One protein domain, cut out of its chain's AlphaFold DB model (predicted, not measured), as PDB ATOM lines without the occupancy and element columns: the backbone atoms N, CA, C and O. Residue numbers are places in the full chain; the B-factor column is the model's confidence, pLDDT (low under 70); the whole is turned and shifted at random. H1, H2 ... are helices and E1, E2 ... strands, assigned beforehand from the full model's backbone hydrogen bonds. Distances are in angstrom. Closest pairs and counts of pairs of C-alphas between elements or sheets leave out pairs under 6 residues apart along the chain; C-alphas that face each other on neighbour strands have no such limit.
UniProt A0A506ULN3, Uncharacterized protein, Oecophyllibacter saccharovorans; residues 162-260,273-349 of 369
ATOM      1  N   ASP A 162     236.169 205.580 264.695       84.31
ATOM      2  CA  ASP A 162     236.396 206.157 266.011       84.31
ATOM      3  C   ASP A 162     236.411 207.685 265.917       84.31
ATOM      4  O   ASP A 162     236.776 208.274 264.898       84.31
ATOM      5  N   PHE A 163     236.017 208.345 267.005       84.94
ATOM      6  CA  PHE A 163     236.103 209.800 267.083       84.94
ATOM      7  C   PHE A 163     237.577 210.232 266.954       84.94
ATOM      8  O   PHE A 163     238.416 209.660 267.662       84.94
ATOM      9  N   PRO A 164     237.911 211.229 266.112       83.62
ATOM     10  CA  PRO A 164     239.299 211.605 265.860       83.62
ATOM     11  C   PRO A 164     240.001 212.003 267.157       83.62
ATOM     12  O   PRO A 164     239.469 212.762 267.965       83.62
ATOM     13  N   THR A 165     241.201 211.462 267.382       80.00
ATOM     14  CA  THR A 165     241.994 211.715 268.598       80.00
ATOM     15  C   THR A 165     243.219 212.597 268.347       80.00
ATOM     16  O   THR A 165     243.812 213.118 269.296       80.00
ATOM     17  N   GLN A 166     243.608 212.788 267.085       68.19
ATOM     18  CA  GLN A 166     244.771 213.575 266.656       68.19
ATOM     19  C   GLN A 166     244.318 214.919 266.068       68.19
ATOM     20  O   GLN A 166     243.204 215.007 265.587       68.19
ATOM     21  N   GLY A 167     245.133 215.978 266.173       71.81
ATOM     22  CA  GLY A 167     244.826 217.298 265.586       71.81
ATOM     23  C   GLY A 167     243.584 218.041 266.120       71.81
ATOM     24  O   GLY A 167     242.765 217.511 266.868       71.81
ATOM     25  N   GLU A 168     243.454 219.333 265.830       77.06
ATOM     26  CA  GLU A 168     242.176 220.031 266.055       77.06
ATOM     27  C   GLU A 168     241.164 219.519 265.014       77.06
ATOM     28  O   GLU A 168     241.428 219.687 263.822       77.06
ATOM     29  N   PRO A 169     240.057 218.862 265.417       80.50
ATOM     30  CA  PRO A 169     239.176 218.211 264.458       80.50
ATOM     31  C   PRO A 169     238.465 219.244 263.585       80.50
ATOM     32  O   PRO A 169     237.861 220.193 264.088       80.50
ATOM     33  N   GLY A 170     238.523 219.037 262.271       87.19
ATOM     34  CA  GLY A 170     237.718 219.779 261.306       87.19
ATOM     35  C   GLY A 170     236.290 219.233 261.244       87.19
ATOM     36  O   GLY A 170     236.090 218.019 261.270       87.19
ATOM     37  N   PHE A 171     235.308 220.123 261.125       89.88
ATOM     38  CA  PHE A 171     233.884 219.807 261.060       89.88
ATOM     39  C   PHE A 171     233.286 220.257 259.734       89.88
ATOM     40  O   PHE A 171     233.356 221.435 259.381       89.88
ATOM     41  N   LEU A 172     232.615 219.338 259.052       91.00
ATOM     42  CA  LEU A 172     231.715 219.633 257.950       91.00
ATOM     43  C   LEU A 172     230.272 219.489 258.437       91.00
ATOM     44  O   LEU A 172     229.805 218.379 258.681       91.00
ATOM     45  N   LEU A 173     229.559 220.603 258.566       90.56
ATOM     46  CA  LEU A 173     228.137 220.624 258.900       90.56
ATOM     47  C   LEU A 173     227.331 220.760 257.609       90.56
ATOM     48  O   LEU A 173     227.503 221.735 256.881       90.56
ATOM     49  N   VAL A 174     226.453 219.808 257.310       89.38
ATOM     50  CA  VAL A 174     225.610 219.830 256.108       89.38
ATOM     51  C   VAL A 174     224.146 219.831 256.517       89.38
ATOM     52  O   VAL A 174     223.659 218.854 257.081       89.38
ATOM     53  N   ASP A 175     223.437 220.910 256.204       88.25
ATOM     54  CA  ASP A 175     221.980 220.980 256.324       88.25
ATOM     55  C   ASP A 175     221.326 220.532 255.012       88.25
ATOM     56  O   ASP A 175     221.518 221.154 253.960       88.25
ATOM     57  N   LEU A 176     220.552 219.446 255.084       83.69
ATOM     58  CA  LEU A 176     219.730 218.937 253.995       83.69
ATOM     59  C   LEU A 176     218.293 219.461 254.124       83.69
ATOM     60  O   LEU A 176     217.350 218.705 254.369       83.69
ATOM     61  N   ALA A 177     218.139 220.764 253.896       66.00
ATOM     62  CA  ALA A 177     216.866 221.473 253.794       66.00
ATOM     63  C   ALA A 177     215.947 221.371 255.031       66.00
ATOM     64  O   ALA A 177     214.722 221.290 254.876       66.00
ATOM     65  N   THR A 178     216.506 221.387 256.246       63.78
ATOM     66  CA  THR A 178     215.734 221.500 257.498       63.78
ATOM     67  C   THR A 178     215.563 222.951 257.956       63.78
ATOM     68  O   THR A 178     214.548 223.275 258.571       63.78
ATOM     69  N   GLY A 179     216.458 223.852 257.534       66.19
ATOM     70  CA  GLY A 179     216.405 225.284 257.829       66.19
ATOM     71  C   GLY A 179     217.611 225.739 258.653       66.19
ATOM     72  O   GLY A 179     218.339 224.942 259.233       66.19
ATOM     73  N   THR A 180     217.842 227.054 258.740       68.69
ATOM     74  CA  THR A 180     219.086 227.590 259.330       68.69
ATOM     75  C   THR A 180     219.243 227.302 260.825       68.69
ATOM     76  O   THR A 180     220.365 227.255 261.323       68.69
ATOM     77  N   GLN A 181     218.133 227.070 261.526       80.69
ATOM     78  CA  GLN A 181     218.085 227.004 262.982       80.69
ATOM     79  C   GLN A 181     218.814 225.783 263.565       80.69
ATOM     80  O   GLN A 181     219.514 225.921 264.564       80.69
ATOM     81  N   ALA A 182     218.707 224.602 262.953       80.38
ATOM     82  CA  ALA A 182     219.357 223.399 263.476       80.38
ATOM     83  C   ALA A 182     220.879 223.454 263.374       80.38
ATOM     84  O   ALA A 182     221.592 223.081 264.309       80.38
ATOM     85  N   LEU A 183     221.383 223.950 262.246       84.06
ATOM     86  CA  LEU A 183     222.817 224.087 262.036       84.06
ATOM     87  C   LEU A 183     223.389 225.169 262.967       84.06
ATOM     88  O   LEU A 183     224.427 224.951 263.585       84.06
ATOM     89  N   GLU A 184     222.665 226.277 263.160       85.81
ATOM     90  CA  GLU A 184     223.017 227.316 264.139       85.81
ATOM     91  C   GLU A 184     223.051 226.773 265.575       85.81
ATOM     92  O   GLU A 184     224.011 227.042 266.293       85.81
ATOM     93  N   GLN A 185     222.090 225.937 265.982       86.12
ATOM     94  CA  GLN A 185     222.101 225.295 267.304       86.12
ATOM     95  C   GLN A 185     223.332 224.399 267.515       86.12
ATOM     96  O   GLN A 185     223.917 224.395 268.602       86.12
ATOM     97  N   ILE A 186     223.745 223.647 266.489       86.69
ATOM     98  CA  ILE A 186     224.957 222.817 266.549       86.69
ATOM     99  C   ILE A 186     226.201 223.712 266.631       86.69
ATOM    100  O   ILE A 186     227.064 223.488 267.481       86.69
ATOM    101  N   GLU A 187     226.285 224.752 265.799       87.12
ATOM    102  CA  GLU A 187     227.393 225.713 265.814       87.12
ATOM    103  C   GLU A 187     227.521 226.452 267.154       87.12
ATOM    104  O   GLU A 187     228.630 226.645 267.659       87.12
ATOM    105  N   GLU A 188     226.404 226.865 267.752       86.31
ATOM    106  CA  GLU A 188     226.373 227.511 269.065       86.31
ATOM    107  C   GLU A 188     226.832 226.559 270.169       86.31
ATOM    108  O   GLU A 188     227.625 226.947 271.034       86.31
ATOM    109  N   ALA A 189     226.400 225.296 270.116       85.00
ATOM    110  CA  ALA A 189     226.820 224.279 271.071       85.00
ATOM    111  C   ALA A 189     228.331 223.990 270.996       85.00
ATOM    112  O   ALA A 189     228.952 223.749 272.034       85.00
ATOM    113  N   LEU A 190     228.939 224.072 269.806       82.12
ATOM    114  CA  LEU A 190     230.388 223.933 269.610       82.12
ATOM    115  C   LEU A 190     231.190 225.094 270.233       82.12
ATOM    116  O   LEU A 190     232.346 224.914 270.624       82.12
ATOM    117  N   GLY A 191     230.593 226.281 270.387       81.31
ATOM    118  CA  GLY A 191     231.175 227.397 271.135       81.31
ATOM    119  C   GLY A 191     232.533 227.868 270.597       81.31
ATOM    120  O   GLY A 191     232.619 228.447 269.515       81.31
ATOM    121  N   ALA A 192     233.609 227.669 271.371       72.06
ATOM    122  CA  ALA A 192     234.958 228.144 271.034       72.06
ATOM    123  C   ALA A 192     235.544 227.485 269.772       72.06
ATOM    124  O   ALA A 192     236.284 228.141 269.041       72.06
ATOM    125  N   TRP A 193     235.147 226.246 269.471       74.38
ATOM    126  CA  TRP A 193     235.594 225.505 268.285       74.38
ATOM    127  C   TRP A 193     235.151 226.168 266.974       74.38
ATOM    128  O   TRP A 193     235.863 226.123 265.974       74.38
ATOM    129  N   ARG A 194     234.028 226.900 266.993       70.81
ATOM    130  CA  ARG A 194     233.571 227.715 265.858       70.81
ATOM    131  C   ARG A 194     234.563 228.826 265.502       70.81
ATOM    132  O   ARG A 194     234.736 229.158 264.335       70.81
ATOM    133  N   ARG A 195     235.213 229.423 266.508       64.69
ATOM    134  CA  ARG A 195     236.088 230.596 266.326       64.69
ATOM    135  C   ARG A 195     237.447 230.246 265.723       64.69
ATOM    136  O   ARG A 195     238.127 231.145 265.243       64.69
ATOM    137  N   GLN A 196     237.828 228.972 265.729       64.94
ATOM    138  CA  GLN A 196     239.123 228.501 265.229       64.94
ATOM    139  C   GLN A 196     239.131 228.226 263.716       64.94
ATOM    140  O   GLN A 196     240.127 227.747 263.189       64.94
ATOM    141  N   GLY A 197     238.036 228.509 262.994       67.38
ATOM    142  CA  GLY A 197     237.939 228.218 261.556       67.38
ATOM    143  C   GLY A 197     237.854 226.722 261.232       67.38
ATOM    144  O   GLY A 197     237.898 226.347 260.066       67.38
ATOM    145  N   ALA A 198     237.695 225.876 262.253       79.19
ATOM    146  CA  ALA A 198     237.591 224.427 262.133       79.19
ATOM    147  C   ALA A 198     236.220 223.957 261.617       79.19
ATOM    148  O   ALA A 198     236.045 222.772 261.370       79.19
ATOM    149  N   VAL A 199     235.236 224.854 261.467       86.25
ATOM    150  CA  VAL A 199     233.861 224.513 261.076       86.25
ATOM    151  C   VAL A 199     233.550 225.068 259.689       86.25
ATOM    152  O   VAL A 199     233.555 226.282 259.484       86.25
ATOM    153  N   ARG A 200     233.230 224.174 258.751       88.31
ATOM    154  CA  ARG A 200     232.680 224.497 257.435       88.31
ATOM    155  C   ARG A 200     231.219 224.070 257.381       88.31
ATOM    156  O   ARG A 200     230.904 222.903 257.591       88.31
ATOM    157  N   SER A 201     230.345 225.006 257.031       87.62
ATOM    158  CA  SER A 201     228.901 224.775 256.978       87.62
ATOM    159  C   SER A 201     228.393 224.873 255.543       87.62
ATOM    160  O   SER A 201     228.638 225.864 254.856       87.62
ATOM    161  N   LEU A 202     227.680 223.846 255.089       87.38
ATOM    162  CA  LEU A 202     227.046 223.763 253.777       87.38
ATOM    163  C   LEU A 202     225.536 223.628 253.944       87.38
ATOM    164  O   LEU A 202     225.046 222.870 254.778       87.38
ATOM    165  N   ARG A 203     224.794 224.362 253.120       86.75
ATOM    166  CA  ARG A 203     223.330 224.340 253.105       86.75
ATOM    167  C   ARG A 203     222.886 223.894 251.732       86.75
ATOM    168  O   ARG A 203     223.135 224.588 250.749       86.75
ATOM    169  N   LEU A 204     222.248 222.736 251.667       82.50
ATOM    170  CA  LEU A 204     221.854 222.124 250.412       82.50
ATOM    171  C   LEU A 204     220.335 222.087 250.313       82.50
ATOM    172  O   LEU A 204     219.632 221.666 251.230       82.50
ATOM    173  N   GLY A 205     219.822 222.532 249.168       71.06
ATOM    174  CA  GLY A 205     218.404 222.402 248.856       71.06
ATOM    175  C   GLY A 205     217.985 220.932 248.697       71.06
ATOM    176  O   GLY A 205     218.827 220.075 248.407       71.06
ATOM    177  N   PRO A 206     216.675 220.633 248.770       65.06
ATOM    178  CA  PRO A 206     216.128 219.268 248.779       65.06
ATOM    179  C   PRO A 206     216.355 218.474 247.477       65.06
ATOM    180  O   PRO A 206     215.975 217.311 247.386       65.06
ATOM    181  N   HIS A 207     216.971 219.078 246.459       66.25
ATOM    182  CA  HIS A 207     217.252 218.449 245.166       66.25
ATOM    183  C   HIS A 207     218.729 218.515 244.763       66.25
ATOM    184  O   HIS A 207     219.099 218.020 243.698       66.25
ATOM    185  N   ASN A 208     219.604 219.089 245.594       73.50
ATOM    186  CA  ASN A 208     220.989 219.347 245.208       73.50
ATOM    187  C   ASN A 208     221.924 218.166 245.526       73.50
ATOM    188  O   ASN A 208     222.882 218.261 246.296       73.50
ATOM    189  N   ARG A 209     221.619 217.007 244.926       73.56
ATOM    190  CA  ARG A 209     222.347 215.746 245.146       73.56
ATOM    191  C   ARG A 209     223.813 215.836 244.713       73.56
ATOM    192  O   ARG A 209     224.673 215.236 245.345       73.56
ATOM    193  N   GLN A 210     224.113 216.562 243.639       78.62
ATOM    194  CA  GLN A 210     225.473 216.642 243.105       78.62
ATOM    195  C   GLN A 210     226.417 217.401 244.045       78.62
ATOM    196  O   GLN A 210     227.554 216.971 244.237       78.62
ATOM    197  N   GLU A 211     225.945 218.484 244.659       82.50
ATOM    198  CA  GLU A 211     226.735 219.254 245.619       82.50
ATOM    199  C   GLU A 211     226.974 218.467 246.915       82.50
ATOM    200  O   GLU A 211     228.097 218.448 247.413       82.50
ATOM    201  N   LEU A 212     225.977 217.701 247.382       83.06
ATOM    202  CA  LEU A 212     226.148 216.760 248.496       83.06
ATOM    203  C   LEU A 212     227.251 215.734 248.210       83.06
ATOM    204  O   LEU A 212     228.139 215.524 249.032       83.06
ATOM    205  N   LEU A 213     227.225 215.108 247.031       81.12
ATOM    206  CA  LEU A 213     228.236 214.120 246.650       81.12
ATOM    207  C   LEU A 213     229.634 214.734 246.573       81.12
ATOM    208  O   LEU A 213     230.602 214.106 246.994       81.12
ATOM    209  N   GLN A 214     229.752 215.954 246.049       82.25
ATOM    210  CA  GLN A 214     231.034 216.652 246.006       82.25
ATOM    211  C   GLN A 214     231.540 217.005 247.403       82.25
ATOM    212  O   GLN A 214     232.730 216.838 247.657       82.25
ATOM    213  N   ALA A 215     230.652 217.450 248.294       83.75
ATOM    214  CA  ALA A 215     230.992 217.746 249.676       83.75
ATOM    215  C   ALA A 215     231.520 216.499 250.395       83.75
ATOM    216  O   ALA A 215     232.591 216.564 250.984       83.75
ATOM    217  N   LEU A 216     230.831 215.360 250.269       82.94
ATOM    218  CA  LEU A 216     231.217 214.104 250.920       82.94
ATOM    219  C   LEU A 216     232.513 213.505 250.353       82.94
ATOM    220  O   LEU A 216     233.374 213.084 251.114       82.94
ATOM    221  N   LEU A 217     232.680 213.487 249.026       79.00
ATOM    222  CA  LEU A 217     233.850 212.870 248.382       79.00
ATOM    223  C   LEU A 217     235.130 213.711 248.479       79.00
ATOM    224  O   LEU A 217     236.221 213.183 248.282       79.00
ATOM    225  N   ARG A 218     235.007 215.024 248.697       80.25
ATOM    226  CA  ARG A 218     236.142 215.964 248.741       80.25
ATOM    227  C   ARG A 218     236.300 216.636 250.102       80.25
ATOM    228  O   ARG A 218     236.962 217.668 250.179       80.25
ATOM    229  N   SER A 219     235.659 216.114 251.143       79.56
ATOM    230  CA  SER A 219     235.771 216.644 252.501       79.56
ATOM    231  C   SER A 219     237.176 216.359 253.050       79.56
ATOM    232  O   SER A 219     237.552 215.192 253.136       79.56
ATOM    233  N   PRO A 220     237.978 217.390 253.387       81.56
ATOM    234  CA  PRO A 220     239.185 217.208 254.189       81.56
ATOM    235  C   PRO A 220     238.880 217.088 255.691       81.56
ATOM    236  O   PRO A 220     239.797 216.873 256.476       81.56
ATOM    237  N   GLU A 221     237.631 217.312 256.106       88.12
ATOM    238  CA  GLU A 221     237.237 217.322 257.509       88.12
ATOM    239  C   GLU A 221     237.178 215.914 258.104       88.12
ATOM    240  O   GLU A 221     236.765 214.955 257.458       88.12
ATOM    241  N   GLU A 222     237.558 215.807 259.375       87.62
ATOM    242  CA  GLU A 222     237.574 214.538 260.104       87.62
ATOM    243  C   GLU A 222     236.197 214.171 260.663       87.62
ATOM    244  O   GLU A 222     235.961 213.011 260.995       87.62
ATOM    245  N   ILE A 223     235.288 215.144 260.791       89.75
ATOM    246  CA  ILE A 223     233.936 214.951 261.319       89.75
ATOM    247  C   ILE A 223     232.923 215.524 260.333       89.75
ATOM    248  O   ILE A 223     232.967 216.708 260.002       89.75
ATOM    249  N   ILE A 224     231.958 214.705 259.915       91.44
ATOM    250  CA  ILE A 224     230.845 215.115 259.053       91.44
ATOM    251  C   ILE A 224     229.545 214.990 259.841       91.44
ATOM    252  O   ILE A 224     229.213 213.915 260.335       91.44
ATOM    253  N   VAL A 225     228.782 216.076 259.926       91.25
ATOM    254  CA  VAL A 225     227.464 216.116 260.566       91.25
ATOM    255  C   VAL A 225     226.412 216.420 259.509       91.25
ATOM    256  O   VAL A 225     226.429 217.487 258.900       91.25
ATOM    257  N   LEU A 226     225.485 215.492 259.302       90.06
ATOM    258  CA  LEU A 226     224.371 215.631 258.370       90.06
ATOM    259  C   LEU A 226     223.087 215.908 259.147       90.06
ATOM    260  O   LEU A 226     222.648 215.063 259.925       90.06
ATOM    261  N   VAL A 227     222.469 217.061 258.918       88.69
ATOM    262  CA  VAL A 227     221.149 217.391 259.461       88.69
ATOM    263  C   VAL A 227     220.097 217.044 258.416       88.69
ATOM    264  O   VAL A 227     220.163 217.512 257.278       88.69
ATOM    265  N   VAL A 228     219.153 216.183 258.788       85.44
ATOM    266  CA  VAL A 228     218.139 215.626 257.888       85.44
ATOM    267  C   VAL A 228     216.747 215.741 258.469       85.44
ATOM    268  O   VAL A 228     216.554 215.660 259.676       85.44
ATOM    269  N   ASN A 229     215.759 215.838 257.590       77.81
ATOM    270  CA  ASN A 229     214.354 215.663 257.922       77.81
ATOM    271  C   ASN A 229     213.761 214.543 257.056       77.81
ATOM    272  O   ASN A 229     214.405 214.021 256.142       77.81
ATOM    273  N   SER A 230     212.501 214.189 257.297       72.69
ATOM    274  CA  SER A 230     211.819 213.122 256.551       72.69
ATOM    275  C   SER A 230     211.760 213.377 255.037       72.69
ATOM    276  O   SER A 230     211.664 212.432 254.262       72.69
ATOM    277  N   ARG A 231     211.835 214.643 254.597       73.19
ATOM    278  CA  ARG A 231     211.803 215.021 253.173       73.19
ATOM    279  C   ARG A 231     213.170 214.901 252.501       73.19
ATOM    280  O   ARG A 231     213.219 214.667 251.296       73.19
ATOM    281  N   SER A 232     214.263 215.053 253.246       76.25
ATOM    282  CA  SER A 232     215.629 214.955 252.725       76.25
ATOM    283  C   SER A 232     216.277 213.587 252.910       76.25
ATOM    284  O   SER A 232     217.273 213.293 252.251       76.25
ATOM    285  N   LEU A 233     215.678 212.708 253.712       74.25
ATOM    286  CA  LEU A 233     216.117 211.325 253.910       74.25
ATOM    287  C   LEU A 233     216.320 210.543 252.584       74.25
ATOM    288  O   LEU A 233     217.379 209.925 252.424       74.25
ATOM    289  N   PRO A 234     215.437 210.649 251.565       73.62
ATOM    290  CA  PRO A 234     215.649 209.981 250.275       73.62
ATOM    291  C   PRO A 234     216.911 210.431 249.514       73.62
ATOM    292  O   PRO A 234     217.410 209.714 248.643       73.62
ATOM    293  N   LEU A 235     217.468 211.613 249.812       74.44
ATOM    294  CA  LEU A 235     218.730 212.061 249.208       74.44
ATOM    295  C   LEU A 235     219.912 211.217 249.685       74.44
ATOM    296  O   LEU A 235     220.807 210.941 248.884       74.44
ATOM    297  N   LEU A 236     219.890 210.795 250.953       73.62
ATOM    298  CA  LEU A 236     220.927 209.957 251.556       73.62
ATOM    299  C   LEU A 236     220.794 208.485 251.181       73.62
ATOM    300  O   LEU A 236     221.805 207.801 251.072       73.62
ATOM    301  N   GLN A 237     219.575 208.011 250.924       71.62
ATOM    302  CA  GLN A 237     219.314 206.623 250.525       71.62
ATOM    303  C   GLN A 237     219.723 206.305 249.078       71.62
ATOM    304  O   GLN A 237     219.792 205.140 248.691       71.62
ATOM    305  N   GLY A 238     220.022 207.319 248.262       65.12
ATOM    306  CA  GLY A 238     220.496 207.100 246.898       65.12
ATOM    307  C   GLY A 238     221.865 206.414 246.872       65.12
ATOM    308  O   GLY A 238     222.792 206.850 247.550       65.12
ATOM    309  N   THR A 239     222.042 205.404 246.013       66.25
ATOM    310  CA  THR A 239     223.271 204.588 245.916       66.25
ATOM    311  C   THR A 239     224.564 205.401 245.835       66.25
ATOM    312  O   THR A 239     225.583 205.009 246.398       66.25
ATOM    313  N   ALA A 240     224.549 206.544 245.145       69.62
ATOM    314  CA  ALA A 240     225.717 207.415 245.049       69.62
ATOM    315  C   ALA A 240     226.094 208.052 246.398       69.62
ATOM    316  O   ALA A 240     227.278 208.131 246.717       69.62
ATOM    317  N   ALA A 241     225.104 208.477 247.190       73.00
ATOM    318  CA  ALA A 241     225.326 209.073 248.505       73.00
ATOM    319  C   ALA A 241     225.800 208.011 249.501       73.00
ATOM    320  O   ALA A 241     226.771 208.244 250.211       73.00
ATOM    321  N   LEU A 242     225.206 206.816 249.457       72.75
ATOM    322  CA  LEU A 242     225.646 205.661 250.243       72.75
ATOM    323  C   LEU A 242     227.113 205.308 249.959       72.75
ATOM    324  O   LEU A 242     227.909 205.169 250.881       72.75
ATOM    325  N   LYS A 243     227.498 205.237 248.678       70.50
ATOM    326  CA  LYS A 243     228.888 204.976 248.273       70.50
ATOM    327  C   LYS A 243     229.842 206.084 248.711       70.50
ATOM    328  O   LYS A 243     230.949 205.782 249.138       70.50
ATOM    329  N   ALA A 244     229.426 207.348 248.622       74.94
ATOM    330  CA  ALA A 244     230.233 208.472 249.086       74.94
ATOM    331  C   ALA A 244     230.427 208.449 250.611       74.94
ATOM    332  O   ALA A 244     231.536 208.663 251.086       74.94
ATOM    333  N   MET A 245     229.375 208.128 251.368       76.19
ATOM    334  CA  MET A 245     229.424 207.989 252.827       76.19
ATOM    335  C   MET A 245     230.268 206.797 253.277       76.19
ATOM    336  O   MET A 245     230.987 206.902 254.265       76.19
ATOM    337  N   ALA A 246     230.195 205.675 252.559       74.62
ATOM    338  CA  ALA A 246     231.000 204.490 252.838       74.62
ATOM    339  C   ALA A 246     232.486 204.696 252.501       74.62
ATOM    340  O   ALA A 246     233.343 204.132 253.166       74.62
ATOM    341  N   ALA A 247     232.795 205.501 251.482       74.69
ATOM    342  CA  ALA A 247     234.170 205.820 251.099       74.69
ATOM    343  C   ALA A 247     234.800 206.944 251.940       74.69
ATOM    344  O   ALA A 247     236.001 207.184 251.818       74.69
ATOM    345  N   SER A 248     234.007 207.661 252.743       77.69
ATOM    346  CA  SER A 248     234.509 208.747 253.580       77.69
ATOM    347  C   SER A 248     235.185 208.189 254.838       77.69
ATOM    348  O   SER A 248     234.532 207.440 255.563       77.69
ATOM    349  N   PRO A 249     236.443 208.575 255.132       79.25
ATOM    350  CA  PRO A 249     237.149 208.166 256.348       79.25
ATOM    351  C   PRO A 249     236.746 208.989 257.584       79.25
ATOM    352  O   PRO A 249     237.281 208.777 258.672       79.25
ATOM    353  N   ALA A 250     235.874 209.984 257.411       86.25
ATOM    354  CA  ALA A 250     235.462 210.878 258.478       86.25
ATOM    355  C   ALA A 250     234.509 210.186 259.460       86.25
ATOM    356  O   ALA A 250     233.718 209.319 259.090       86.25
ATOM    357  N   TYR A 251     234.513 210.654 260.705       88.00
ATOM    358  CA  TYR A 251     233.501 210.318 261.694       88.00
ATOM    359  C   TYR A 251     232.161 210.960 261.313       88.00
ATOM    360  O   TYR A 251     232.022 212.185 261.275       88.00
ATOM    361  N   ARG A 252     231.159 210.135 261.021       89.38
ATOM    362  CA  ARG A 252     229.865 210.536 260.459       89.38
ATOM    363  C   ARG A 252     228.801 210.568 261.540       89.38
ATOM    364  O   ARG A 252     228.516 209.574 262.210       89.38
ATOM    365  N   MET A 253     228.137 211.704 261.655       89.44
ATOM    366  CA  MET A 253     226.987 211.906 262.519       89.44
ATOM    367  C   MET A 253     225.775 212.281 261.681       89.44
ATOM    368  O   MET A 253     225.866 213.127 260.795       89.44
ATOM    369  N   VAL A 254     224.626 211.690 261.992       88.00
ATOM    370  CA  VAL A 254     223.342 212.090 261.411       88.00
ATOM    371  C   VAL A 254     222.447 212.637 262.514       88.00
ATOM    372  O   VAL A 254     222.315 212.037 263.578       88.00
ATOM    373  N   VAL A 255     221.831 213.782 262.257       86.25
ATOM    374  CA  VAL A 255     220.885 214.445 263.147       86.25
ATOM    375  C   VAL A 255     219.541 214.492 262.443       86.25
ATOM    376  O   VAL A 255     219.419 215.122 261.397       86.25
ATOM    377  N   THR A 256     218.537 213.827 263.000       82.94
ATOM    378  CA  THR A 256     217.174 213.856 262.470       82.94
ATOM    379  C   THR A 256     216.393 214.973 263.152       82.94
ATOM    380  O   THR A 256     216.229 214.942 264.366       82.94
ATOM    381  N   GLU A 257     215.904 215.943 262.388       75.62
ATOM    382  CA  GLU A 257     215.027 217.010 262.861       75.62
ATOM    383  C   GLU A 257     213.625 216.817 262.267       75.62
ATOM    384  O   GLU A 257     213.419 216.899 261.052       75.62
ATOM    385  N   GLU A 258     212.641 216.545 263.125       64.94
ATOM    386  CA  GLU A 258     211.236 216.604 262.728       64.94
ATOM    387  C   GLU A 258     210.828 218.074 262.612       64.94
ATOM    388  O   GLU A 258     210.953 218.840 263.568       64.94
ATOM    389  N   ALA A 259     210.362 218.483 261.428       54.00
ATOM    390  CA  ALA A 259     209.923 219.851 261.182       54.00
ATOM    391  C   ALA A 259     208.779 220.208 262.144       54.00
ATOM    392  O   ALA A 259     207.629 219.810 261.956       54.00
ATOM    393  N   THR A 260     209.098 220.966 263.187       46.84
ATOM    394  CA  THR A 260     208.122 221.478 264.144       46.84
ATOM    395  C   THR A 260     207.308 222.577 263.459       46.84
ATOM    396  O   THR A 260     207.767 223.701 263.299       46.84
ATOM    397  N   ASP A 273     210.117 203.925 259.902       49.00
ATOM    398  CA  ASP A 273     210.970 203.157 260.827       49.00
ATOM    399  C   ASP A 273     212.151 202.509 260.087       49.00
ATOM    400  O   ASP A 273     213.281 202.483 260.573       49.00
ATOM    401  N   LEU A 274     211.916 202.044 258.859       49.06
ATOM    402  CA  LEU A 274     212.945 201.438 258.015       49.06
ATOM    403  C   LEU A 274     213.944 202.484 257.490       49.06
ATOM    404  O   LEU A 274     215.157 202.260 257.503       49.06
ATOM    405  N   ALA A 275     213.452 203.672 257.144       56.38
ATOM    406  CA  ALA A 275     214.276 204.815 256.777       56.38
ATOM    407  C   ALA A 275     215.192 205.268 257.927       56.38
ATOM    408  O   ALA A 275     216.386 205.476 257.718       56.38
ATOM    409  N   LEU A 276     214.689 205.332 259.161       60.06
ATOM    410  CA  LEU A 276     215.508 205.653 260.335       60.06
ATOM    411  C   LEU A 276     216.533 204.555 260.654       60.06
ATOM    412  O   LEU A 276     217.683 204.861 260.971       60.06
ATOM    413  N   ARG A 277     216.163 203.277 260.498       61.19
ATOM    414  CA  ARG A 277     217.107 202.155 260.636       61.19
ATOM    415  C   ARG A 277     218.248 202.256 259.631       61.19
ATOM    416  O   ARG A 277     219.396 202.065 260.024       61.19
ATOM    417  N   SER A 278     217.970 202.631 258.382       62.69
ATOM    418  CA  SER A 278     219.005 202.791 257.351       62.69
ATOM    419  C   SER A 278     220.075 203.835 257.711       62.69
ATOM    420  O   SER A 278     221.249 203.655 257.391       62.69
ATOM    421  N   LEU A 279     219.720 204.873 258.479       68.94
ATOM    422  CA  LEU A 279     220.671 205.891 258.944       68.94
ATOM    423  C   LEU A 279     221.675 205.340 259.965       68.94
ATOM    424  O   LEU A 279     222.818 205.786 259.995       68.94
ATOM    425  N   THR A 280     221.284 204.343 260.766       67.19
ATOM    426  CA  THR A 280     222.187 203.719 261.755       67.19
ATOM    427  C   THR A 280     223.295 202.874 261.123       67.19
ATOM    428  O   THR A 280     224.302 202.606 261.775       67.19
ATOM    429  N   TRP A 281     223.124 202.480 259.856       66.44
ATOM    430  CA  TRP A 281     224.154 201.810 259.059       66.44
ATOM    431  C   TRP A 281     225.106 202.798 258.379       66.44
ATOM    432  O   TRP A 281     226.240 202.444 258.071       66.44
ATOM    433  N   LEU A 282     224.657 204.037 258.159       69.88
ATOM    434  CA  LEU A 282     225.408 205.070 257.436       69.88
ATOM    435  C   LEU A 282     226.209 206.003 258.334       69.88
ATOM    436  O   LEU A 282     227.146 206.650 257.865       69.88
ATOM    437  N   ALA A 283     225.810 206.108 259.596       80.56
ATOM    438  CA  ALA A 283     226.396 207.016 260.556       80.56
ATOM    439  C   ALA A 283     227.015 206.250 261.722       80.56
ATOM    440  O   ALA A 283     226.464 205.265 262.213       80.56
ATOM    441  N   ASP A 284     228.125 206.775 262.228       84.25
ATOM    442  CA  ASP A 284     228.766 206.272 263.440       84.25
ATOM    443  C   ASP A 284     227.915 206.620 264.675       84.25
ATOM    444  O   ASP A 284     227.862 205.866 265.654       84.25
ATOM    445  N   ARG A 285     227.172 207.738 264.607       84.88
ATOM    446  CA  ARG A 285     226.129 208.118 265.571       84.88
ATOM    447  C   ARG A 285     224.927 208.775 264.909       84.88
ATOM    448  O   ARG A 285     225.070 209.585 263.998       84.88
ATOM    449  N   VAL A 286     223.749 208.489 265.458       84.62
ATOM    450  CA  VAL A 286     222.488 209.137 265.089       84.62
ATOM    451  C   VAL A 286     221.925 209.856 266.312       84.62
ATOM    452  O   VAL A 286     221.917 209.284 267.402       84.62
ATOM    453  N   PHE A 287     221.467 211.091 266.128       84.44
ATOM    454  CA  PHE A 287     220.846 211.919 267.159       84.44
ATOM    455  C   PHE A 287     219.465 212.379 266.712       84.44
ATOM    456  O   PHE A 287     219.273 212.740 265.553       84.44
ATOM    457  N   ALA A 288     218.522 212.421 267.650       81.94
ATOM    458  CA  ALA A 288     217.165 212.906 267.400       81.94
ATOM    459  C   ALA A 288     217.033 214.433 267.542       81.94
ATOM    460  O   ALA A 288     215.965 214.989 267.310       81.94
ATOM    461  N   SER A 289     218.094 215.117 267.983       82.81
ATOM    462  CA  SER A 289     218.078 216.557 268.225       82.81
ATOM    463  C   SER A 289     219.422 217.210 267.881       82.81
ATOM    464  O   SER A 289     220.467 216.707 268.312       82.81
ATOM    465  N   PRO A 290     219.418 218.372 267.194       85.69
ATOM    466  CA  PRO A 290     220.623 219.172 266.957       85.69
ATOM    467  C   PRO A 290     221.336 219.579 268.253       85.69
ATOM    468  O   PRO A 290     222.564 219.531 268.337       85.69
ATOM    469  N   VAL A 291     220.574 219.896 269.304       86.25
ATOM    470  CA  VAL A 291     221.116 220.287 270.615       86.25
ATOM    471  C   VAL A 291     221.864 219.130 271.282       86.25
ATOM    472  O   VAL A 291     222.906 219.334 271.907       86.25
ATOM    473  N   GLU A 292     221.340 217.910 271.165       85.81
ATOM    474  CA  GLU A 292     221.981 216.714 271.718       85.81
ATOM    475  C   GLU A 292     223.282 216.393 270.976       85.81
ATOM    476  O   GLU A 292     224.318 216.182 271.610       85.81
ATOM    477  N   ALA A 293     223.253 216.452 269.641       88.00
ATOM    478  CA  ALA A 293     224.432 216.255 268.804       88.00
ATOM    479  C   ALA A 293     225.533 217.280 269.116       88.00
ATOM    480  O   ALA A 293     226.694 216.915 269.310       88.00
ATOM    481  N   GLY A 294     225.166 218.560 269.233       88.19
ATOM    482  CA  GLY A 294     226.094 219.631 269.588       88.19
ATOM    483  C   GLY A 294     226.715 219.449 270.977       88.19
ATOM    484  O   GLY A 294     227.923 219.624 271.148       88.19
ATOM    485  N   ARG A 295     225.922 219.031 271.975       88.50
ATOM    486  CA  ARG A 295     226.422 218.737 273.328       88.50
ATOM    487  C   ARG A 295     227.403 217.570 273.327       88.50
ATOM    488  O   ARG A 295     228.475 217.685 273.914       88.50
ATOM    489  N   TYR A 296     227.065 216.491 272.624       90.56
ATOM    490  CA  TYR A 296     227.946 215.339 272.468       90.56
ATOM    491  C   TYR A 296     229.292 215.733 271.847       90.56
ATOM    492  O   TYR A 296     230.348 215.360 272.363       90.56
ATOM    493  N   LEU A 297     229.269 216.521 270.767       89.06
ATOM    494  CA  LEU A 297     230.488 217.010 270.122       89.06
ATOM    495  C   LEU A 297     231.325 217.848 271.084       89.06
ATOM    496  O   LEU A 297     232.526 217.610 271.213       89.06
ATOM    497  N   ARG A 298     230.694 218.777 271.804       89.00
ATOM    498  CA  ARG A 298     231.374 219.605 272.802       89.00
ATOM    499  C   ARG A 298     232.050 218.757 273.877       89.00
ATOM    500  O   ARG A 298     233.216 219.002 274.172       89.00
ATOM    501  N   GLU A 299     231.355 217.766 274.431       89.50
ATOM    502  CA  GLU A 299     231.893 216.868 275.462       89.50
ATOM    503  C   GLU A 299     233.104 216.075 274.949       89.50
ATOM    504  O   GLU A 299     234.151 216.032 275.605       89.50
ATOM    505  N   ARG A 300     233.001 215.492 273.746       89.62
ATOM    506  CA  ARG A 300     234.100 214.735 273.125       89.62
ATOM    507  C   ARG A 300     235.307 215.611 272.831       89.62
ATOM    508  O   ARG A 300     236.426 215.231 273.178       89.62
ATOM    509  N   CYS A 301     235.081 216.796 272.277       86.81
ATOM    510  CA  CYS A 301     236.148 217.744 271.984       86.81
ATOM    511  C   CYS A 301     236.790 218.287 273.265       86.81
ATOM    512  O   CYS A 301     238.011 218.396 273.326       86.81
ATOM    513  N   SER A 302     236.010 218.562 274.320       87.56
ATOM    514  CA  SER A 302     236.567 218.991 275.609       87.56
ATOM    515  C   SER A 302     237.413 217.907 276.267       87.56
ATOM    516  O   SER A 302     238.487 218.205 276.782       87.56
ATOM    517  N   ALA A 303     236.981 216.644 276.199       87.25
ATOM    518  CA  ALA A 303     237.748 215.527 276.739       87.25
ATOM    519  C   ALA A 303     239.060 215.322 275.968       87.25
ATOM    520  O   ALA A 303     240.095 215.024 276.559       87.25
ATOM    521  N   LEU A 304     239.025 215.494 274.646       85.88
ATOM    522  CA  LEU A 304     240.208 215.436 273.796       85.88
ATOM    523  C   LEU A 304     241.174 216.588 274.095       85.88
ATOM    524  O   LEU A 304     242.372 216.348 274.235       85.88
ATOM    525  N   TRP A 305     240.662 217.808 274.255       85.19
ATOM    526  CA  TRP A 305     241.469 218.963 274.638       85.19
ATOM    527  C   TRP A 305     242.123 218.763 276.009       85.19
ATOM    528  O   TRP A 305     243.332 218.920 276.135       85.19
ATOM    529  N   GLN A 306     241.361 218.303 277.006       87.81
ATOM    530  CA  GLN A 306     241.888 218.026 278.342       87.81
ATOM    531  C   GLN A 306     242.997 216.967 278.311       87.81
ATOM    532  O   GLN A 306     244.053 217.169 278.900       87.81
ATOM    533  N   LYS A 307     242.805 215.863 277.575       87.06
ATOM    534  CA  LYS A 307     243.843 214.829 277.424       87.06
ATOM    535  C   LYS A 307     245.125 215.370 276.797       87.06
ATOM    536  O   LYS A 307     246.208 214.900 277.137       87.06
ATOM    537  N   ARG A 308     245.017 216.328 275.875       85.00
ATOM    538  CA  ARG A 308     246.186 216.977 275.270       85.00
ATOM    539  C   ARG A 308     246.875 217.920 276.224       85.00
ATOM    540  O   ARG A 308     248.096 217.905 276.267       85.00
ATOM    541  N   GLU A 309     246.116 218.695 276.983       88.12
ATOM    542  CA  GLU A 309     246.702 219.606 277.959       88.12
ATOM    543  C   GLU A 309     247.399 218.826 279.080       88.12
ATOM    544  O   GLU A 309     248.508 219.166 279.469       88.12
ATOM    545  N   GLU A 310     246.827 217.700 279.516       89.38
ATOM    546  CA  GLU A 310     247.487 216.771 280.440       89.38
ATOM    547  C   GLU A 310     248.752 216.142 279.832       89.38
ATOM    548  O   GLU A 310     249.754 215.984 280.527       89.38
ATOM    549  N   ALA A 311     248.732 215.774 278.546       86.44
ATOM    550  CA  ALA A 311     249.913 215.246 277.862       86.44
ATOM    551  C   ALA A 311     251.014 216.309 277.728       86.44
ATOM    552  O   ALA A 311     252.167 216.021 278.043       86.44
ATOM    553  N   ARG A 312     250.650 217.542 277.352       87.00
ATOM    554  CA  ARG A 312     251.558 218.694 277.300       87.00
ATOM    555  C   ARG A 312     252.148 218.983 278.679       87.00
ATOM    556  O   ARG A 312     253.361 219.087 278.796       87.00
ATOM    557  N   ALA A 313     251.324 219.030 279.724       90.56
ATOM    558  CA  ALA A 313     251.787 219.253 281.090       90.56
ATOM    559  C   ALA A 313     252.771 218.160 281.546       90.56
ATOM    560  O   ALA A 313     253.807 218.468 282.125       90.56
ATOM    561  N   ARG A 314     252.508 216.885 281.225       90.06
ATOM    562  CA  ARG A 314     253.447 215.782 281.515       90.06
ATOM    563  C   ARG A 314     254.759 215.914 280.749       90.06
ATOM    564  O   ARG A 314     255.811 215.600 281.296       90.06
ATOM    565  N   GLU A 315     254.715 216.334 279.489       88.94
ATOM    566  CA  GLU A 315     255.925 216.581 278.702       88.94
ATOM    567  C   GLU A 315     256.746 217.734 279.287       88.94
ATOM    568  O   GLU A 315     257.963 217.601 279.414       88.94
ATOM    569  N   GLU A 316     256.092 218.812 279.720       90.69
ATOM    570  CA  GLU A 316     256.728 219.938 280.406       90.69
ATOM    571  C   GLU A 316     257.327 219.524 281.755       90.69
ATOM    572  O   GLU A 316     258.456 219.899 282.059       90.69
ATOM    573  N   GLU A 317     256.643 218.683 282.536       90.88
ATOM    574  CA  GLU A 317     257.187 218.111 283.773       90.88
ATOM    575  C   GLU A 317     258.414 217.233 283.502       90.88
ATOM    576  O   GLU A 317     259.439 217.371 284.171       90.88
ATOM    577  N   ILE A 318     258.353 216.346 282.503       88.19
ATOM    578  CA  ILE A 318     259.491 215.500 282.116       88.19
ATOM    579  C   ILE A 318     260.659 216.365 281.637       88.19
ATOM    580  O   ILE A 318     261.809 216.075 281.973       88.19
ATOM    581  N   MET A 319     260.385 217.418 280.867       88.06
ATOM    582  CA  MET A 319     261.399 218.355 280.398       88.06
ATOM    583  C   MET A 319     262.014 219.130 281.566       88.06
ATOM    584  O   MET A 319     263.234 219.150 281.689       88.06
ATOM    585  N   ALA A 320     261.205 219.646 282.492       88.44
ATOM    586  CA  ALA A 320     261.680 220.332 283.690       88.44
ATOM    587  C   ALA A 320     262.509 219.411 284.602       88.44
ATOM    588  O   ALA A 320     263.520 219.839 285.162       88.44
ATOM    589  N   LEU A 321     262.132 218.134 284.733       85.00
ATOM    590  CA  LEU A 321     262.908 217.129 285.466       85.00
ATOM    591  C   LEU A 321     264.235 216.815 284.768       85.00
ATOM    592  O   LEU A 321     265.258 216.686 285.440       85.00
ATOM    593  N   ARG A 322     264.240 216.716 283.433       83.25
ATOM    594  CA  ARG A 322     265.467 216.538 282.642       83.25
ATOM    595  C   ARG A 322     266.388 217.743 282.764       83.25
ATOM    596  O   ARG A 322     267.570 217.541 283.014       83.25
ATOM    597  N   ASP A 323     265.860 218.956 282.679       84.69
ATOM    598  CA  ASP A 323     266.628 220.191 282.846       84.69
ATOM    599  C   ASP A 323     267.171 220.315 284.275       84.69
ATOM    600  O   ASP A 323     268.333 220.665 284.472       84.69
ATOM    601  N   SER A 324     266.381 219.939 285.284       76.06
ATOM    602  CA  SER A 324     266.827 219.907 286.685       76.06
ATOM    603  C   SER A 324     267.932 218.867 286.917       76.06
ATOM    604  O   SER A 324     268.892 219.126 287.642       76.06
ATOM    605  N   LEU A 325     267.838 217.691 286.284       78.62
ATOM    606  CA  LEU A 325     268.889 216.667 286.325       78.62
ATOM    607  C   LEU A 325     270.143 217.098 285.555       78.62
ATOM    608  O   LEU A 325     271.248 216.855 286.038       78.62
ATOM    609  N   ALA A 326     269.984 217.771 284.413       75.62
ATOM    610  CA  ALA A 326     271.084 218.325 283.632       75.62
ATOM    611  C   ALA A 326     271.839 219.404 284.427       75.62
ATOM    612  O   ALA A 326     273.064 219.368 284.515       75.62
ATOM    613  N   GLN A 327     271.121 220.290 285.123       69.25
ATOM    614  CA  GLN A 327     271.723 221.272 286.032       69.25
ATOM    615  C   GLN A 327     272.469 220.619 287.210       69.25
ATOM    616  O   GLN A 327     273.478 221.150 287.675       69.25
ATOM    617  N   LEU A 328     272.019 219.451 287.688       62.16
ATOM    618  CA  LEU A 328     272.727 218.671 288.712       62.16
ATOM    619  C   LEU A 328     273.951 217.918 288.160       62.16
ATOM    620  O   LEU A 328     274.896 217.667 288.915       62.16
ATOM    621  N   SER A 329     273.957 217.537 286.879       60.94
ATOM    622  CA  SER A 329     275.124 216.928 286.226       60.94
ATOM    623  C   SER A 329     276.168 217.952 285.780       60.94
ATOM    624  O   SER A 329     277.351 217.626 285.809       60.94
ATOM    625  N   ASP A 330     275.748 219.183 285.477       54.69
ATOM    626  CA  ASP A 330     276.611 220.304 285.075       54.69
ATOM    627  C   ASP A 330     277.187 221.093 286.261       54.69
ATOM    628  O   ASP A 330     277.827 222.133 286.086       54.69
ATOM    629  N   LEU A 331     277.017 220.596 287.492       55.50
ATOM    630  CA  LEU A 331     277.765 221.107 288.636       55.50
ATOM    631  C   LEU A 331     279.266 220.991 288.323       55.50
ATOM    632  O   LEU A 331     279.763 219.868 288.185       55.50
ATOM    633  N   PRO A 332     280.010 222.114 288.244       54.78
ATOM    634  CA  PRO A 332     281.420 222.073 287.892       54.78
ATOM    635  C   PRO A 332     282.141 221.148 288.874       54.78
ATOM    636  O   PRO A 332     281.900 221.210 290.082       54.78
ATOM    637  N   GLU A 333     283.049 220.296 288.388       54.41
ATOM    638  CA  GLU A 333     283.827 219.360 289.222       54.41
ATOM    639  C   GLU A 333     284.535 220.066 290.403       54.41
ATOM    640  O   GLU A 333     284.793 219.479 291.460       54.41
ATOM    641  N   ILE A 334     284.761 221.376 290.268       52.16
ATOM    642  CA  ILE A 334     285.287 222.279 291.294       52.16
ATOM    643  C   ILE A 334     284.306 222.449 292.476       52.16
ATOM    644  O   ILE A 334     284.734 222.468 293.628       52.16
ATOM    645  N   ALA A 335     282.991 222.509 292.242       52.34
ATOM    646  CA  ALA A 335     281.968 222.622 293.290       52.34
ATOM    647  C   ALA A 335     281.695 221.283 293.999       52.34
ATOM    648  O   ALA A 335     281.514 221.264 295.219       52.34
ATOM    649  N   ARG A 336     281.745 220.152 293.276       51.25
ATOM    650  CA  ARG A 336     281.633 218.802 293.869       51.25
ATOM    651  C   ARG A 336     282.824 218.474 294.773       51.25
ATOM    652  O   ARG A 336     282.627 218.010 295.894       51.25
ATOM    653  N   SER A 337     284.046 218.778 294.335       54.12
ATOM    654  CA  SER A 337     285.262 218.561 295.135       54.12
ATOM    655  C   SER A 337     285.395 219.549 296.303       54.12
ATOM    656  O   SER A 337     285.822 219.153 297.391       54.12
ATOM    657  N   ALA A 338     284.971 220.809 296.136       55.84
ATOM    658  CA  ALA A 338     284.960 221.800 297.213       55.84
ATOM    659  C   ALA A 338     283.861 221.538 298.260       55.84
ATOM    660  O   ALA A 338     284.115 221.713 299.452       55.84
ATOM    661  N   GLY A 339     282.669 221.089 297.851       58.12
ATOM    662  CA  GLY A 339     281.566 220.731 298.749       58.12
ATOM    663  C   GLY A 339     281.863 219.487 299.589       58.12
ATOM    664  O   GLY A 339     281.683 219.519 300.807       58.12
ATOM    665  N   LEU A 340     282.420 218.432 298.976       60.31
ATOM    666  CA  LEU A 340     282.877 217.238 299.699       60.31
ATOM    667  C   LEU A 340     284.044 217.543 300.639       60.31
ATOM    668  O   LEU A 340     284.022 217.090 301.779       60.31
ATOM    669  N   ARG A 341     285.033 218.349 300.220       59.66
ATOM    670  CA  ARG A 341     286.126 218.768 301.116       59.66
ATOM    671  C   ARG A 341     285.615 219.596 302.288       59.66
ATOM    672  O   ARG A 341     286.015 219.314 303.408       59.66
ATOM    673  N   ARG A 342     284.716 220.561 302.056       61.84
ATOM    674  CA  ARG A 342     284.125 221.380 303.130       61.84
ATOM    675  C   ARG A 342     283.302 220.532 304.101       61.84
ATOM    676  O   ARG A 342     283.464 220.694 305.308       61.84
ATOM    677  N   GLY A 343     282.497 219.594 303.598       62.75
ATOM    678  CA  GLY A 343     281.742 218.642 304.417       62.75
ATOM    679  C   GLY A 343     282.642 217.707 305.230       62.75
ATOM    680  O   GLY A 343     282.414 217.523 306.422       62.75
ATOM    681  N   LEU A 344     283.720 217.193 304.626       66.62
ATOM    682  CA  LEU A 344     284.700 216.348 305.311       66.62
ATOM    683  C   LEU A 344     285.479 217.134 306.376       66.62
ATOM    684  O   LEU A 344     285.672 216.633 307.478       66.62
ATOM    685  N   THR A 345     285.877 218.382 306.092       65.50
ATOM    686  CA  THR A 345     286.548 219.246 307.076       65.50
ATOM    687  C   THR A 345     285.625 219.645 308.221       65.50
ATOM    688  O   THR A 345     286.061 219.648 309.364       65.50
ATOM    689  N   LEU A 346     284.345 219.924 307.957       67.50
ATOM    690  CA  LEU A 346     283.369 220.214 309.011       67.50
ATOM    691  C   LEU A 346     283.078 218.973 309.865       67.50
ATOM    692  O   LEU A 346     282.995 219.093 311.084       67.50
ATOM    693  N   GLY A 347     283.003 217.785 309.255       68.19
ATOM    694  CA  GLY A 347     282.860 216.515 309.970       68.19
ATOM    695  C   GLY A 347     284.078 216.167 310.832       68.19
ATOM    696  O   GLY A 347     283.920 215.770 311.983       68.19
ATOM    697  N   LEU A 348     285.295 216.386 310.320       68.12
ATOM    698  CA  LEU A 348     286.545 216.198 311.067       68.12
ATOM    699  C   LEU A 348     286.704 217.213 312.203       68.12
ATOM    700  O   LEU A 348     287.080 216.830 313.307       68.12
ATOM    701  N   CYS A 349     286.375 218.487 311.973       70.31
ATOM    702  CA  CYS A 349     286.404 219.503 313.025       70.31
ATOM    703  C   CYS A 349     285.334 219.235 314.093       70.31
ATOM    704  O   CYS A 349     285.637 219.290 315.279       70.31
TER     705      CYS A 349
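This is residues 162 to 260 and 273 to 349 of the 369 residues of an uncharacterized protein of Oecophyllibacter saccharovorans (UniProt A0A506ULN3). A compact body, a parallel five-stranded sheet with helices over both faces, has one very long helix, H7, running out of it as an arm; residues 309 to 349, of which 333 to 349 belong to H8, stick out. H1 and residues 290 to 297 of H7 lie over one face, H3 and H6 over the other: three layers, with the sheet between helices. The printed part has 176 residues with eight named helices and five named strands, in the order E1 H1 H2 E2 H3 E3 H4 H5 E4 H6 E5 H7 H8; the sheet's order is E2 E1 E3 E4 E5, and the class is mixed. The whole is extended, with a radius of gyration of the C-alphas of 27.2 A and spans of 96 by 30 by 28 A.

E1, residues 171 to 176, begins at C-alpha 171 (233.884, 219.807, 261.060). H1 is residues 180 to 190, H2 192 to 195, E2 199 to 204, H3 209 to 217, E3 223 to 228, H4 233 to 237, H5 239 to 247, E4 251 to 256, H6 273 to 282 and E5 285 to 287. H7, residues 290 to 329, is 57.9 A long; H8, residues 333 to 349, is 23.9 A long and ends at C-alpha 349 (286.404, 219.503, 313.025).

The sheet is twisted, its C-alphas up to 4.3 A off the best plane. Within hydrogen-bond range are N 200 and O 171, 2.8 A, between E2 and E1; N 172 and O 223, 2.8 A, between E1 and E3; N 226 and O 253, 2.8 A, between E3 and E4; and N 287 and O 254, 2.8 A, between E4 and E5. E1, H1 H2, E2 and E3, H4 H5, E4 are strand-helix-strand units, parallel neighbours joined through helices; E2, H3, E3 is a split one, with E1 between; the three crossovers are right-handed. H1 and H7 touch with residues 290 to 298 of H7 alone, closest at the C-alphas of Ile 186 and Gly 294, 4.5 A, at a shallow tilt of 25 degrees. H3 and H5 touch, the closest C-alphas being Leu 217 and Ala 244, 5.7 A. H4 only grazes the sheet with residues 233 to 236. H7 and H8 are apart. Every O i to N i+4 pair is within hydrogen-bond range in H1, H3, H4, H5, H7 and H8; H6 has 3 of 6, and 7 of 7 O i to N i+3 pairs; H2 is too short.

Without the free residues the body spans 40 by 33 by 25 A. Residues 261 to 272 are not printed; C-alphas 260 and 273 are 18.8 A apart. Links printed whole are tight. Mean pLDDT of the printed part is 77.3, with residues 273 to 282 and 327 to 348 among those under 70.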